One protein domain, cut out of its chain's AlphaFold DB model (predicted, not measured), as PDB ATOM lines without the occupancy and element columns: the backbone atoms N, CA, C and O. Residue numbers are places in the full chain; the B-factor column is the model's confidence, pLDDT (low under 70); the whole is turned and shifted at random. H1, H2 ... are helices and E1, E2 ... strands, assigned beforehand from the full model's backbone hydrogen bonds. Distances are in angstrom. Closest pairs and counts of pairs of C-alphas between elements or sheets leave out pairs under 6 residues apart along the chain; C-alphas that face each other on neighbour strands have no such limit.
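AT A GLANCE: This is residues 4 to 93 of the 93 residues of an uncharacterized protein of Bacteroidetes bacterium ADurb.BinA104 (UniProt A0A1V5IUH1). A twisted sheet of five strands makes the core, with helices H1 and H3 over one face and the short helix H2 over the other. After H1 a long stretch with no named element, residues 39 to 56, passes round the E3 edge of the sheet to reach H2, and its residues 50 to 51 pair with E3 on the way. The printed part has 90 residues, with three named helices and five named strands in the order E1 E2 E3 H1 H2 E4 E5 H3; the sheet's order is E3 E2 E1 E4 E5, antiparallel throughout, and the class is mixed, helices and strands. The whole is compact, with a radius of gyration of the C-alphas of 11.7 A and spans of 32 by 25 by 22 A.

HOW THE PARTS SIT: The sheet runs, strand beside strand, E3, residues 24 to 27, E2, residues 14 to 18, E1, residues 4 to 9, E4, residues 66 to 72, and E5, residues 77 to 79. E1, E2 and E3 form a meander, each strand the antiparallel neighbour of the one before. Within hydrogen-bond range are N 26 and O 16 of E3 and E2 at 2.8 A, N 8 and O 15 of E1 and E2 at 2.8 A, N 7 and O 69 of E1 and E4 at 2.8 A, and N 78 and O 70 of the hairpin E4 and E5 at 2.8 A. H3, residues 82 to 92, is on the sheet at a height of 9.2 A and lies over E4, across the strands at 83 degrees to E4 on the local plane; the closest C-alphas of the two are those of Ile 68 and Trp 85, 6.2 A apart. H1, residues 30 to 38, is on the same face at a height of 9.7 A, over E1 and only just over E2, where 3 of its C-alphas fall. It runs slantwise to the strands, at 52 degrees to E1 on the local plane. H1 and H3 only just touch, with 3 pairs of C-alphas within 8 A, the closest being Lys 30 and Tyr 92 at 4.9 A; they run opposite ways at a steep tilt of 46 degrees. H2, residues 57 to 61, is on the opposite face at a height of 8.1 A, over E1, with the C-alphas of Thr 8 and Ala 61 closest at 6.5 A. In H1, H2 and H3 every O i to N i+4 pair is within hydrogen-bond range.

IN THESE COORDINATES: E1 begins at C-alpha 4, (10.707, 49.102, 32.170), and is 17.2 A long; E4 is 17.9 A, E2 13.6 A and E3 10.1 A. H1 is 11.9 A long. H3 is 15.2 A long and ends at C-alpha 92, (21.247, 43.576, 50.678).

THE WHOLE: The C-alphas of Asp 55 and Glu 93 are the two farthest apart, 32.8 A. The printed part has no cut. The link from H1 to H2 is long, 18 residues; the other links are tight. Mean pLDDT of the printed part is 93.7, and residue 40 alone is under 70.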
ATOM      1  N   VAL A   4       9.419  48.456  32.469       94.75
ATOM      2  CA  VAL A   4      10.707  49.102  32.170       94.75
ATOM      3  C   VAL A   4      11.874  48.477  32.909       94.75
ATOM      4  O   VAL A   4      13.013  48.629  32.489       94.75
ATOM      5  N   ALA A   5      11.602  47.762  33.997       96.38
ATOM      6  CA  ALA A   5      12.623  47.011  34.696       96.38
ATOM      7  C   ALA A   5      12.031  45.807  35.411       96.38
ATOM      8  O   ALA A   5      10.910  45.860  35.927       96.38
ATOM      9  N   VAL A   6      12.801  44.726  35.459       97.44
ATOM     10  CA  VAL A   6      12.416  43.469  36.096       97.44
ATOM     11  C   VAL A   6      13.568  42.962  36.939       97.44
ATOM     12  O   VAL A   6      14.652  42.715  36.421       97.44
ATOM     13  N   MET A   7      13.310  42.750  38.226       97.94
ATOM     14  CA  MET A   7      14.236  42.061  39.110       97.94
ATOM     15  C   MET A   7      13.920  40.568  39.136       97.94
ATOM     16  O   MET A   7      12.774  40.141  39.316       97.94
ATOM     17  N   THR A   8      14.977  39.784  38.997       98.38
ATOM     18  CA  THR A   8      14.965  38.328  39.040       98.38
ATOM     19  C   THR A   8      15.928  37.826  40.101       98.38
ATOM     20  O   THR A   8      16.933  38.476  40.400       98.38
ATOM     21  N   THR A   9      15.618  36.664  40.661       97.81
ATOM     22  CA  THR A   9      16.478  35.968  41.615       97.81
ATOM     23  C   THR A   9      16.656  34.513  41.218       97.81
ATOM     24  O   THR A   9      15.726  33.858  40.736       97.81
ATOM     25  N   ASN A  10      17.859  33.995  41.427       94.69
ATOM     26  CA  ASN A  10      18.151  32.572  41.357       94.69
ATOM     27  C   ASN A  10      19.203  32.204  42.425       94.69
ATOM     28  O   ASN A  10      19.688  33.054  43.167       94.69
ATOM     29  N   ASN A  11      19.564  30.923  42.523       90.50
ATOM     30  CA  ASN A  11      20.496  30.446  43.556       90.50
ATOM     31  C   ASN A  11      21.966  30.869  43.347       90.50
ATOM     32  O   ASN A  11      22.787  30.644  44.234       90.50
ATOM     33  N   ALA A  12      22.322  31.399  42.179       93.06
ATOM     34  CA  ALA A  12      23.678  31.801  41.819       93.06
ATOM     35  C   ALA A  12      23.878  33.321  41.886       93.06
ATOM     36  O   ALA A  12      24.909  33.771  42.382       93.06
ATOM     37  N   TYR A  13      22.930  34.102  41.371       93.69
ATOM     38  CA  TYR A  13      22.992  35.559  41.342       93.69
ATOM     39  C   TYR A  13      21.605  36.174  41.127       93.69
ATOM     40  O   TYR A  13      20.719  35.562  40.530       93.69
ATOM     41  N   ASP A  14      21.460  37.423  41.558       97.81
ATOM     42  CA  ASP A  14      20.279  38.245  41.317       97.81
ATOM     43  C   ASP A  14      20.546  39.198  40.141       97.81
ATOM     44  O   ASP A  14      21.691  39.578  39.862       97.81
ATOM     45  N   THR A  15      19.514  39.540  39.373       97.94
ATOM     46  CA  THR A  15      19.668  40.341  38.145       97.94
ATOM     47  C   THR A  15      18.508  41.301  37.951       97.94
ATOM     48  O   THR A  15      17.351  40.911  38.107       97.94
ATOM     49  N   VAL A  16      18.816  42.532  37.550       97.31
ATOM     50  CA  VAL A  16      17.841  43.505  37.050       97.31
ATOM     51  C   VAL A  16      17.993  43.609  35.537       97.31
ATOM     52  O   VAL A  16      19.070  43.905  35.027       97.31
ATOM     53  N   LEU A  17      16.910  43.354  34.816       97.62
ATOM     54  CA  LEU A  17      16.798  43.653  33.395       97.62
ATOM     55  C   LEU A  17      16.135  45.016  33.251       97.62
ATOM     56  O   LEU A  17      15.201  45.314  33.997       97.62
ATOM     57  N   VAL A  18      16.584  45.810  32.284       96.56
ATOM     58  CA  VAL A  18      16.035  47.140  31.996       96.56
ATOM     59  C   VAL A  18      15.660  47.240  30.520       96.56
ATOM     60  O   VAL A  18      16.448  46.863  29.650       96.56
ATOM     61  N   ASP A  19      14.459  47.745  30.243       95.25
ATOM     62  CA  ASP A  19      13.935  48.014  28.899       95.25
ATOM     63  C   ASP A  19      14.243  49.447  28.480       95.25
ATOM     64  O   ASP A  19      13.403  50.345  28.490       95.25
ATOM     65  N   ASN A  20      15.518  49.653  28.162       93.00
ATOM     66  CA  ASN A  20      16.045  50.875  27.577       93.00
ATOM     67  C   ASN A  20      16.696  50.580  26.217       93.00
ATOM     68  O   ASN A  20      16.707  49.443  25.744       93.00
ATOM     69  N   SER A  21      17.265  51.602  25.574       92.31
ATOM     70  CA  SER A  21      17.903  51.463  24.255       92.31
ATOM     71  C   SER A  21      19.018  50.411  24.212       92.31
ATOM     72  O   SER A  21      19.281  49.853  23.146       92.31
ATOM     73  N   GLY A  22      19.655  50.133  25.353       92.62
ATOM     74  CA  GLY A  22      20.682  49.107  25.492       92.62
ATOM     75  C   GLY A  22      20.135  47.715  25.797       92.62
ATOM     76  O   GLY A  22      20.857  46.749  25.588       92.62
ATOM     77  N   LYS A  23      18.887  47.574  26.269       95.94
ATOM     78  CA  LYS A  23      18.376  46.324  26.860       95.94
ATOM     79  C   LYS A  23      19.318  45.803  27.954       95.94
ATOM     80  O   LYS A  23      19.784  44.663  27.908       95.94
ATOM     81  N   ALA A  24      19.663  46.670  28.905       96.50
ATOM     82  CA  ALA A  24      20.692  46.392  29.902       96.50
ATOM     83  C   ALA A  24      20.330  45.230  30.845       96.50
ATOM     84  O   ALA A  24      19.175  45.043  31.240       96.50
ATOM     85  N   VAL A  25      21.353  44.468  31.237       97.50
ATOM     86  CA  VAL A  25      21.304  43.421  32.264       97.50
ATOM     87  C   VAL A  25      22.325  43.767  33.345       97.50
ATOM     88  O   VAL A  25      23.531  43.778  33.083       97.50
ATOM     89  N   LEU A  26      21.851  44.025  34.561       96.31
ATOM     90  CA  LEU A  26      22.676  44.391  35.709       96.31
ATOM     91  C   LEU A  26      22.710  43.250  36.719       96.31
ATOM     92  O   LEU A  26      21.666  42.744  37.133       96.31
ATOM     93  N   LEU A  27      23.914  42.863  37.138       96.31
ATOM     94  CA  LEU A  27      24.072  42.003  38.306       96.31
ATOM     95  C   LEU A  27      23.722  42.805  39.554       96.31
ATOM     96  O   LEU A  27      24.153  43.945  39.695       96.31
ATOM     97  N   VAL A  28      22.947  42.205  40.451       96.06
ATOM     98  CA  VAL A  28      22.499  42.901  41.654       96.06
ATOM     99  C   VAL A  28      23.523  42.726  42.765       96.06
ATOM    100  O   VAL A  28      23.719  41.637  43.309       96.06
ATOM    101  N   ASP A  29      24.145  43.837  43.123       95.19
ATOM    102  CA  ASP A  29      24.856  44.025  44.377       95.19
ATOM    103  C   ASP A  29      24.047  44.927  45.327       95.19
ATOM    104  O   ASP A  29      22.901  45.291  45.053       95.19
ATOM    105  N   LYS A  30      24.640  45.278  46.473       94.81
ATOM    106  CA  LYS A  30      23.993  46.132  47.477       94.81
ATOM    107  C   LYS A  30      23.593  47.503  46.921       94.81
ATOM    108  O   LYS A  30      22.524  48.001  47.262       94.81
ATOM    109  N   GLU A  31      24.436  48.106  46.087       93.19
ATOM    110  CA  GLU A  31      24.178  49.426  45.504       93.19
ATOM    111  C   GLU A  31      23.050  49.354  44.472       93.19
ATOM    112  O   GLU A  31      22.069  50.090  44.575       93.19
ATOM    113  N   THR A  32      23.129  48.392  43.555       94.06
ATOM    114  CA  THR A  32      22.114  48.128  42.529       94.06
ATOM    115  C   THR A  32      20.764  47.807  43.161       94.06
ATOM    116  O   THR A  32      19.740  48.335  42.726       94.06
ATOM    117  N   PHE A  33      20.739  46.973  44.209       95.44
ATOM    118  CA  PHE A  33      19.508  46.655  44.931       95.44
ATOM    119  C   PHE A  33      18.931  47.885  45.630       95.44
ATOM    120  O   PHE A  33      17.735  48.139  45.519       95.44
ATOM    121  N   GLY A  34      19.765  48.659  46.331       93.81
ATOM    122  CA  GLY A  34      19.333  49.872  47.022       93.81
ATOM    123  C   GLY A  34      18.730  50.896  46.061       93.81
ATOM    124  O   GLY A  34      17.638  51.407  46.313       93.81
ATOM    125  N   ALA A  35      19.392  51.125  44.924       91.75
ATOM    126  CA  ALA A  35      18.881  51.977  43.858       91.75
ATOM    127  C   ALA A  35      17.561  51.427  43.294       91.75
ATOM    128  O   ALA A  35      16.583  52.161  43.213       91.75
ATOM    129  N   PHE A  36      17.479  50.127  42.998       93.81
ATOM    130  CA  PHE A  36      16.252  49.511  42.488       93.81
ATOM    131  C   PHE A  36      15.090  49.606  43.487       93.81
ATOM    132  O   PHE A  36      13.963  49.844  43.076       93.81
ATOM    133  N   ALA A  37      15.335  49.399  44.782       93.31
ATOM    134  CA  ALA A  37      14.289  49.306  45.799       93.31
ATOM    135  C   ALA A  37      13.761  50.668  46.277       93.31
ATOM    136  O   ALA A  37      12.589  50.754  46.653       93.31
ATOM    137  N   HIS A  38      14.603  51.707  46.286       87.81
ATOM    138  CA  HIS A  38      14.276  52.996  46.910       87.81
ATOM    139  C   HIS A  38      14.256  54.169  45.931       87.81
ATOM    140  O   HIS A  38      13.366  55.013  46.021       87.81
ATOM    141  N   GLU A  39      15.208  54.233  44.999       79.06
ATOM    142  CA  GLU A  39      15.426  55.406  44.141       79.06
ATOM    143  C   GLU A  39      15.860  55.000  42.723       79.06
ATOM    144  O   GLU A  39      16.976  55.304  42.298       79.06
ATOM    145  N   PRO A  40      14.998  54.330  41.941       69.06
ATOM    146  CA  PRO A  40      15.412  53.838  40.631       69.06
ATOM    147  C   PRO A  40      15.698  54.958  39.616       69.06
ATOM    148  O   PRO A  40      16.299  54.702  38.575       69.06
ATOM    149  N   GLY A  41      15.288  56.202  39.897       74.94
ATOM    150  CA  GLY A  41      15.447  57.327  38.976       74.94
ATOM    151  C   GLY A  41      14.778  57.058  37.623       74.94
ATOM    152  O   GLY A  41      13.685  56.490  37.556       74.94
ATOM    153  N   THR A  42      15.433  57.477  36.540       81.31
ATOM    154  CA  THR A  42      15.073  57.140  35.158       81.31
ATOM    155  C   THR A  42      15.787  55.858  34.727       81.31
ATOM    156  O   THR A  42      17.011  55.792  34.714       81.31
ATOM    157  N   TRP A  43      15.031  54.835  34.315       89.00
ATOM    158  CA  TRP A  43      15.574  53.561  33.808       89.00
ATOM    159  C   TRP A  43      16.448  53.706  32.550       89.00
ATOM    160  O   TRP A  43      17.237  52.824  32.221       89.00
ATOM    161  N   GLU A  44      16.325  54.825  31.837       87.25
ATOM    162  CA  GLU A  44      17.086  55.104  30.616       87.25
ATOM    163  C   GLU A  44      18.605  55.146  30.857       87.25
ATOM    164  O   GLU A  44      19.372  54.706  29.998       87.25
ATOM    165  N   ASP A  45      19.039  55.589  32.040       86.88
ATOM    166  CA  ASP A  45      20.458  55.778  32.371       86.88
ATOM    167  C   ASP A  45      21.134  54.513  32.920       86.88
ATOM    168  O   ASP A  45      22.355  54.466  33.073       86.88
ATOM    169  N   TRP A  46      20.359  53.464  33.197       91.06
ATOM    170  CA  TRP A  46      20.877  52.217  33.750       91.06
ATOM    171  C   TRP A  46      21.579  51.399  32.667       91.06
ATOM    172  O   TRP A  46      20.944  50.837  31.777       91.06
ATOM    173  N   GLN A  47      22.903  51.305  32.750       90.25
ATOM    174  CA  GLN A  47      23.725  50.577  31.784       90.25
ATOM    175  C   GLN A  47      24.357  49.345  32.434       90.25
ATOM    176  O   GLN A  47      24.796  49.391  33.580       90.25
ATOM    177  N   GLY A  48      24.415  48.244  31.689       87.38
ATOM    178  CA  GLY A  48      25.058  47.001  32.108       87.38
ATOM    179  C   GLY A  48      26.063  46.531  31.061       87.38
ATOM    180  O   GLY A  48      25.986  46.913  29.898       87.38
ATOM    181  N   GLU A  49      27.006  45.676  31.452       88.69
ATOM    182  CA  GLU A  49      27.963  45.075  30.505       88.69
ATOM    183  C   GLU A  49      27.309  44.021  29.593       88.69
ATOM    184  O   GLU A  49      27.840  43.668  28.537       88.69
ATOM    185  N   LYS A  50      26.163  43.485  30.025       93.19
ATOM    186  CA  LYS A  50      25.386  42.460  29.327       93.19
ATOM    187  C   LYS A  50      24.063  43.034  28.840       93.19
ATOM    188  O   LYS A  50      23.521  43.964  29.434       93.19
ATOM    189  N   HIS A  51      23.528  42.405  27.796       95.19
ATOM    190  CA  HIS A  51      22.291  42.820  27.149       95.19
ATOM    191  C   HIS A  51      21.384  41.613  26.892       95.19
ATOM    192  O   HIS A  51      21.878  40.511  26.634       95.19
ATOM    193  N   TRP A  52      20.071  41.818  26.962       96.06
ATOM    194  CA  TRP A  52      19.061  40.815  26.614       96.06
ATOM    195  C   TRP A  52      18.505  41.064  25.202       96.06
ATOM    196  O   TRP A  52      18.688  42.141  24.635       96.06
ATOM    197  N   ALA A  53      17.897  40.052  24.579       93.31
ATOM    198  CA  ALA A  53      17.638  40.061  23.131       93.31
ATOM    199  C   ALA A  53      16.183  39.771  22.745       93.31
ATOM    200  O   ALA A  53      15.796  40.012  21.604       93.31
ATOM    201  N   GLU A  54      15.383  39.274  23.679       93.94
ATOM    202  CA  GLU A  54      13.991  38.898  23.488       93.94
ATOM    203  C   GLU A  54      13.119  40.114  23.132       93.94
ATOM    204  O   GLU A  54      13.513  41.269  23.317       93.94
ATOM    205  N   ASP A  55      11.921  39.855  22.611       90.50
ATOM    206  CA  ASP A  55      10.960  40.908  22.255       90.50
ATOM    207  C   ASP A  55      10.235  41.488  23.478       90.50
ATOM    208  O   ASP A  55       9.669  42.575  23.408       90.50
ATOM    209  N   ASP A  56      10.250  40.758  24.596       92.56
ATOM    210  CA  ASP A  56       9.550  41.097  25.829       92.56
ATOM    211  C   ASP A  56      10.467  40.884  27.040       92.56
ATOM    212  O   ASP A  56      11.098  39.832  27.193       92.56
ATOM    213  N   ILE A  57      10.515  41.880  27.927       95.88
ATOM    214  CA  ILE A  57      11.394  41.867  29.099       95.88
ATOM    215  C   ILE A  57      11.049  40.745  30.086       95.88
ATOM    216  O   ILE A  57      11.948  40.209  30.729       95.88
ATOM    217  N   PHE A  58       9.785  40.317  30.203       95.81
ATOM    218  CA  PHE A  58       9.442  39.183  31.066       95.81
ATOM    219  C   PHE A  58       9.860  37.850  30.451       95.81
ATOM    220  O   PHE A  58      10.248  36.937  31.185       95.81
ATOM    221  N   MET A  59       9.795  37.716  29.125       95.62
ATOM    222  CA  MET A  59      10.374  36.569  28.428       95.62
ATOM    223  C   MET A  59      11.884  36.502  28.650       95.62
ATOM    224  O   MET A  59      12.376  35.433  29.009       95.62
ATOM    225  N   ALA A  60      12.590  37.631  28.529       96.81
ATOM    226  CA  ALA A  60      14.014  37.718  28.846       96.81
ATOM    227  C   ALA A  60      14.295  37.356  30.309       96.81
ATOM    228  O   ALA A  60      15.120  36.492  30.592       96.81
ATOM    229  N   ALA A  61      13.567  37.962  31.249       97.12
ATOM    230  CA  ALA A  61      13.774  37.810  32.687       97.12
ATOM    231  C   ALA A  61      13.671  36.350  33.155       97.12
ATOM    232  O   ALA A  61      14.447  35.915  34.004       97.12
ATOM    233  N   LYS A  62      12.787  35.549  32.550       96.12
ATOM    234  CA  LYS A  62      12.670  34.112  32.857       96.12
ATOM    235  C   LYS A  62      13.952  33.318  32.595       96.12
ATOM    236  O   LYS A  62      14.149  32.286  33.228       96.12
ATOM    237  N   ASN A  63      14.827  33.790  31.706       95.69
ATOM    238  CA  ASN A  63      16.128  33.163  31.459       95.69
ATOM    239  C   ASN A  63      17.145  33.449  32.579       95.69
ATOM    240  O   ASN A  63      18.155  32.755  32.675       95.69
ATOM    241  N   TYR A  64      16.876  34.442  33.431       96.38
ATOM    242  CA  TYR A  64      17.744  34.860  34.534       96.38
ATOM    243  C   TYR A  64      17.247  34.396  35.903       96.38
ATOM    244  O   TYR A  64      18.030  34.388  36.845       96.38
ATOM    245  N   GLY A  65      15.997  33.953  36.033       96.88
ATOM    246  CA  GLY A  65      15.499  33.358  37.269       96.88
ATOM    247  C   GLY A  65      14.028  33.634  37.527       96.88
ATOM    248  O   GLY A  65      13.253  33.953  36.623       96.88
ATOM    249  N   ASP A  66      13.654  33.513  38.796       98.00
ATOM    250  CA  ASP A  66      12.314  33.832  39.257       98.00
ATOM    251  C   ASP A  66      12.131  35.346  39.313       98.00
ATOM    252  O   ASP A  66      12.917  36.059  39.931       98.00
ATOM    253  N   ILE A  67      11.073  35.836  38.679       98.12
ATOM    254  CA  ILE A  67      10.707  37.253  38.662       98.12
ATOM    255  C   ILE A  67      10.103  37.614  40.022       98.12
ATOM    256  O   ILE A  67       9.076  37.052  40.404       98.12
ATOM    257  N   ILE A  68      10.703  38.572  40.730       98.12
ATOM    258  CA  ILE A  68      10.263  38.943  42.088       98.12
ATOM    259  C   ILE A  68       9.648  40.330  42.176       98.12
ATOM    260  O   ILE A  68       8.782  40.560  43.020       98.12
ATOM    261  N   ALA A  69      10.060  41.250  41.309       97.62
ATOM    262  CA  ALA A  69       9.556  42.611  41.288       97.62
ATOM    263  C   ALA A  69       9.740  43.243  39.908       97.62
ATOM    264  O   ALA A  69      10.623  42.848  39.146       97.62
ATOM    265  N   CYS A  70       8.920  44.235  39.584       96.75
ATOM    266  CA  CYS A  70       9.052  44.989  38.344       96.75
ATOM    267  C   CYS A  70       8.579  46.433  38.492       96.75
ATOM    268  O   CYS A  70       7.760  46.742  39.359       96.75
ATOM    269  N   TYR A  71       9.029  47.288  37.582       95.19
ATOM    270  CA  TYR A  71       8.552  48.658  37.433       95.19
ATOM    271  C   TYR A  71       7.786  48.840  36.130       95.19
ATOM    272  O   TYR A  71       8.200  48.348  35.081       95.19
ATOM    273  N   ASN A  72       6.681  49.580  36.181       91.75
ATOM    274  CA  ASN A  72       6.001  50.057  34.976       91.75
ATOM    275  C   ASN A  72       6.581  51.414  34.509       91.75
ATOM    276  O   ASN A  72       7.338  52.056  35.237       91.75
ATOM    277  N   HIS A  73       6.205  51.879  33.312       87.81
ATOM    278  CA  HIS A  73       6.632  53.200  32.803       87.81
ATOM    279  C   HIS A  73       6.192  54.394  33.665       87.81
ATOM    280  O   HIS A  73       6.725  55.485  33.499       87.81
ATOM    281  N   GLU A  74       5.228  54.215  34.570       87.69
ATOM    282  CA  GLU A  74       4.795  55.261  35.507       87.69
ATOM    283  C   GLU A  74       5.712  55.343  36.739       87.69
ATOM    284  O   GLU A  74       5.489  56.170  37.620       87.69
ATOM    285  N   GLY A  75       6.735  54.484  36.825       87.62
ATOM    286  CA  GLY A  75       7.646  54.414  37.966       87.62
ATOM    287  C   GLY A  75       7.060  53.680  39.173       87.62
ATOM    288  O   GLY A  75       7.623  53.755  40.263       87.62
ATOM    289  N   ALA A  76       5.955  52.949  39.014       90.50
ATOM    290  CA  ALA A  76       5.357  52.176  40.096       90.50
ATOM    291  C   ALA A  76       6.024  50.801  40.243       90.50
ATOM    292  O   ALA A  76       5.988  49.976  39.324       90.50
ATOM    293  N   LEU A  77       6.576  50.544  41.434       93.88
ATOM    294  CA  LEU A  77       7.092  49.239  41.844       93.88
ATOM    295  C   LEU A  77       5.939  48.268  42.119       93.88
ATOM    296  O   LEU A  77       5.058  48.538  42.935       93.88
ATOM    297  N   SER A  78       5.986  47.100  41.492       95.44
ATOM    298  CA  SER A  78       5.122  45.960  41.787       95.44
ATOM    299  C   SER A  78       5.963  44.805  42.315       95.44
ATOM    300  O   SER A  78       6.804  44.270  41.598       95.44
ATOM    301  N   ILE A  79       5.717  44.401  43.562       97.44
ATOM    302  CA  ILE A  79       6.333  43.214  44.167       97.44
ATOM    303  C   ILE A  79       5.470  42.000  43.811       97.44
ATOM    304  O   ILE A  79       4.306  41.926  44.212       97.44
ATOM    305  N   LEU A  80       6.039  41.067  43.050       97.38
ATOM    306  CA  LEU A  80       5.358  39.896  42.493       97.38
ATOM    307  C   LEU A  80       5.555  38.643  43.358       97.38
ATOM    308  O   LEU A  80       4.627  37.850  43.500       97.38
ATOM    309  N   ASP A  81       6.721  38.503  43.991       97.88
ATOM    310  CA  ASP A  81       6.992  37.489  45.015       97.88
ATOM    311  C   ASP A  81       7.479  38.178  46.292       97.88
ATOM    312  O   ASP A  81       8.647  38.543  46.429       97.88
ATOM    313  N   ARG A  82       6.555  38.374  47.241       97.56
ATOM    314  CA  ARG A  82       6.851  39.074  48.495       97.56
ATOM    315  C   ARG A  82       7.856  38.321  49.363       97.56
ATOM    316  O   ARG A  82       8.671  38.969  50.004       97.56
ATOM    317  N   ASN A  83       7.818  36.990  49.393       97.69
ATOM    318  CA  ASN A  83       8.708  36.230  50.271       97.69
ATOM    319  C   ASN A  83      10.158  36.386  49.811       97.69
ATOM    320  O   ASN A  83      11.017  36.763  50.603       97.69
ATOM    321  N   LYS A  84      10.408  36.195  48.512       96.94
ATOM    322  CA  LYS A  84      11.750  36.380  47.948       96.94
ATOM    323  C   LYS A  84      12.204  37.830  48.024       96.94
ATOM    324  O   LYS A  84      13.368  38.080  48.313       96.94
ATOM    325  N   TRP A  85      11.296  38.780  47.807       97.12
ATOM    326  CA  TRP A  85      11.601  40.199  47.960       97.12
ATOM    327  C   TRP A  85      12.101  40.539  49.370       97.12
ATOM    328  O   TRP A  85      13.162  41.141  49.498       97.12
ATOM    329  N   GLU A  86      11.399  40.108  50.422       97.25
ATOM    330  CA  GLU A  86      11.821  40.362  51.808       97.25
ATOM    331  C   GLU A  86      13.146  39.662  52.156       97.25
ATOM    332  O   GLU A  86      13.985  40.242  52.843       97.25
ATOM    333  N   GLU A  87      13.392  38.455  51.635       96.25
ATOM    334  CA  GLU A  87      14.700  37.800  51.767       96.25
ATOM    335  C   GLU A  87      15.822  38.619  51.121       96.25
ATOM    336  O   GLU A  87      16.894  38.765  51.711       96.25
ATOM    337  N   ARG A  88      15.596  39.162  49.913       96.31
ATOM    338  CA  ARG A  88      16.589  40.003  49.225       96.31
ATOM    339  C   ARG A  88      16.807  41.322  49.949       96.31
ATOM    340  O   ARG A  88      17.954  41.728  50.099       96.31
ATOM    341  N   LYS A  89      15.742  41.947  50.459       95.38
ATOM    342  CA  LYS A  89      15.867  43.127  51.322       95.38
ATOM    343  C   LYS A  89      16.764  42.833  52.514       95.38
ATOM    344  O   LYS A  89      17.712  43.567  52.732       95.38
ATOM    345  N   TRP A  90      16.533  41.728  53.222       95.31
ATOM    346  CA  TRP A  90      17.372  41.346  54.362       95.31
ATOM    347  C   TRP A  90      18.827  41.035  53.984       95.31
ATOM    348  O   TRP A  90      19.732  41.251  54.784       95.31
ATOM    349  N   PHE A  91      19.066  40.506  52.783       94.62
ATOM    350  CA  PHE A  91      20.412  40.189  52.311       94.62
ATOM    351  C   PHE A  91      21.215  41.433  51.897       94.62
ATOM    352  O   PHE A  91      22.417  41.499  52.158       94.62
ATOM    353  N   TYR A  92      20.575  42.402  51.238       94.44
ATOM    354  CA  TYR A  92      21.247  43.576  50.678       94.44
ATOM    355  C   TYR A  92      21.213  44.811  51.596       94.44
ATOM    356  O   TYR A  92      22.164  45.600  51.566       94.44
ATOM    357  N   GLU A  93      20.181  44.994  52.424       87.44
ATOM    358  CA  GLU A  93      20.073  46.114  53.382       87.44
ATOM    359  C   GLU A  93      20.882  45.856  54.660       87.44
ATOM    360  O   GLU A  93      21.790  46.687  54.931       87.44
TER     361      GLU A  93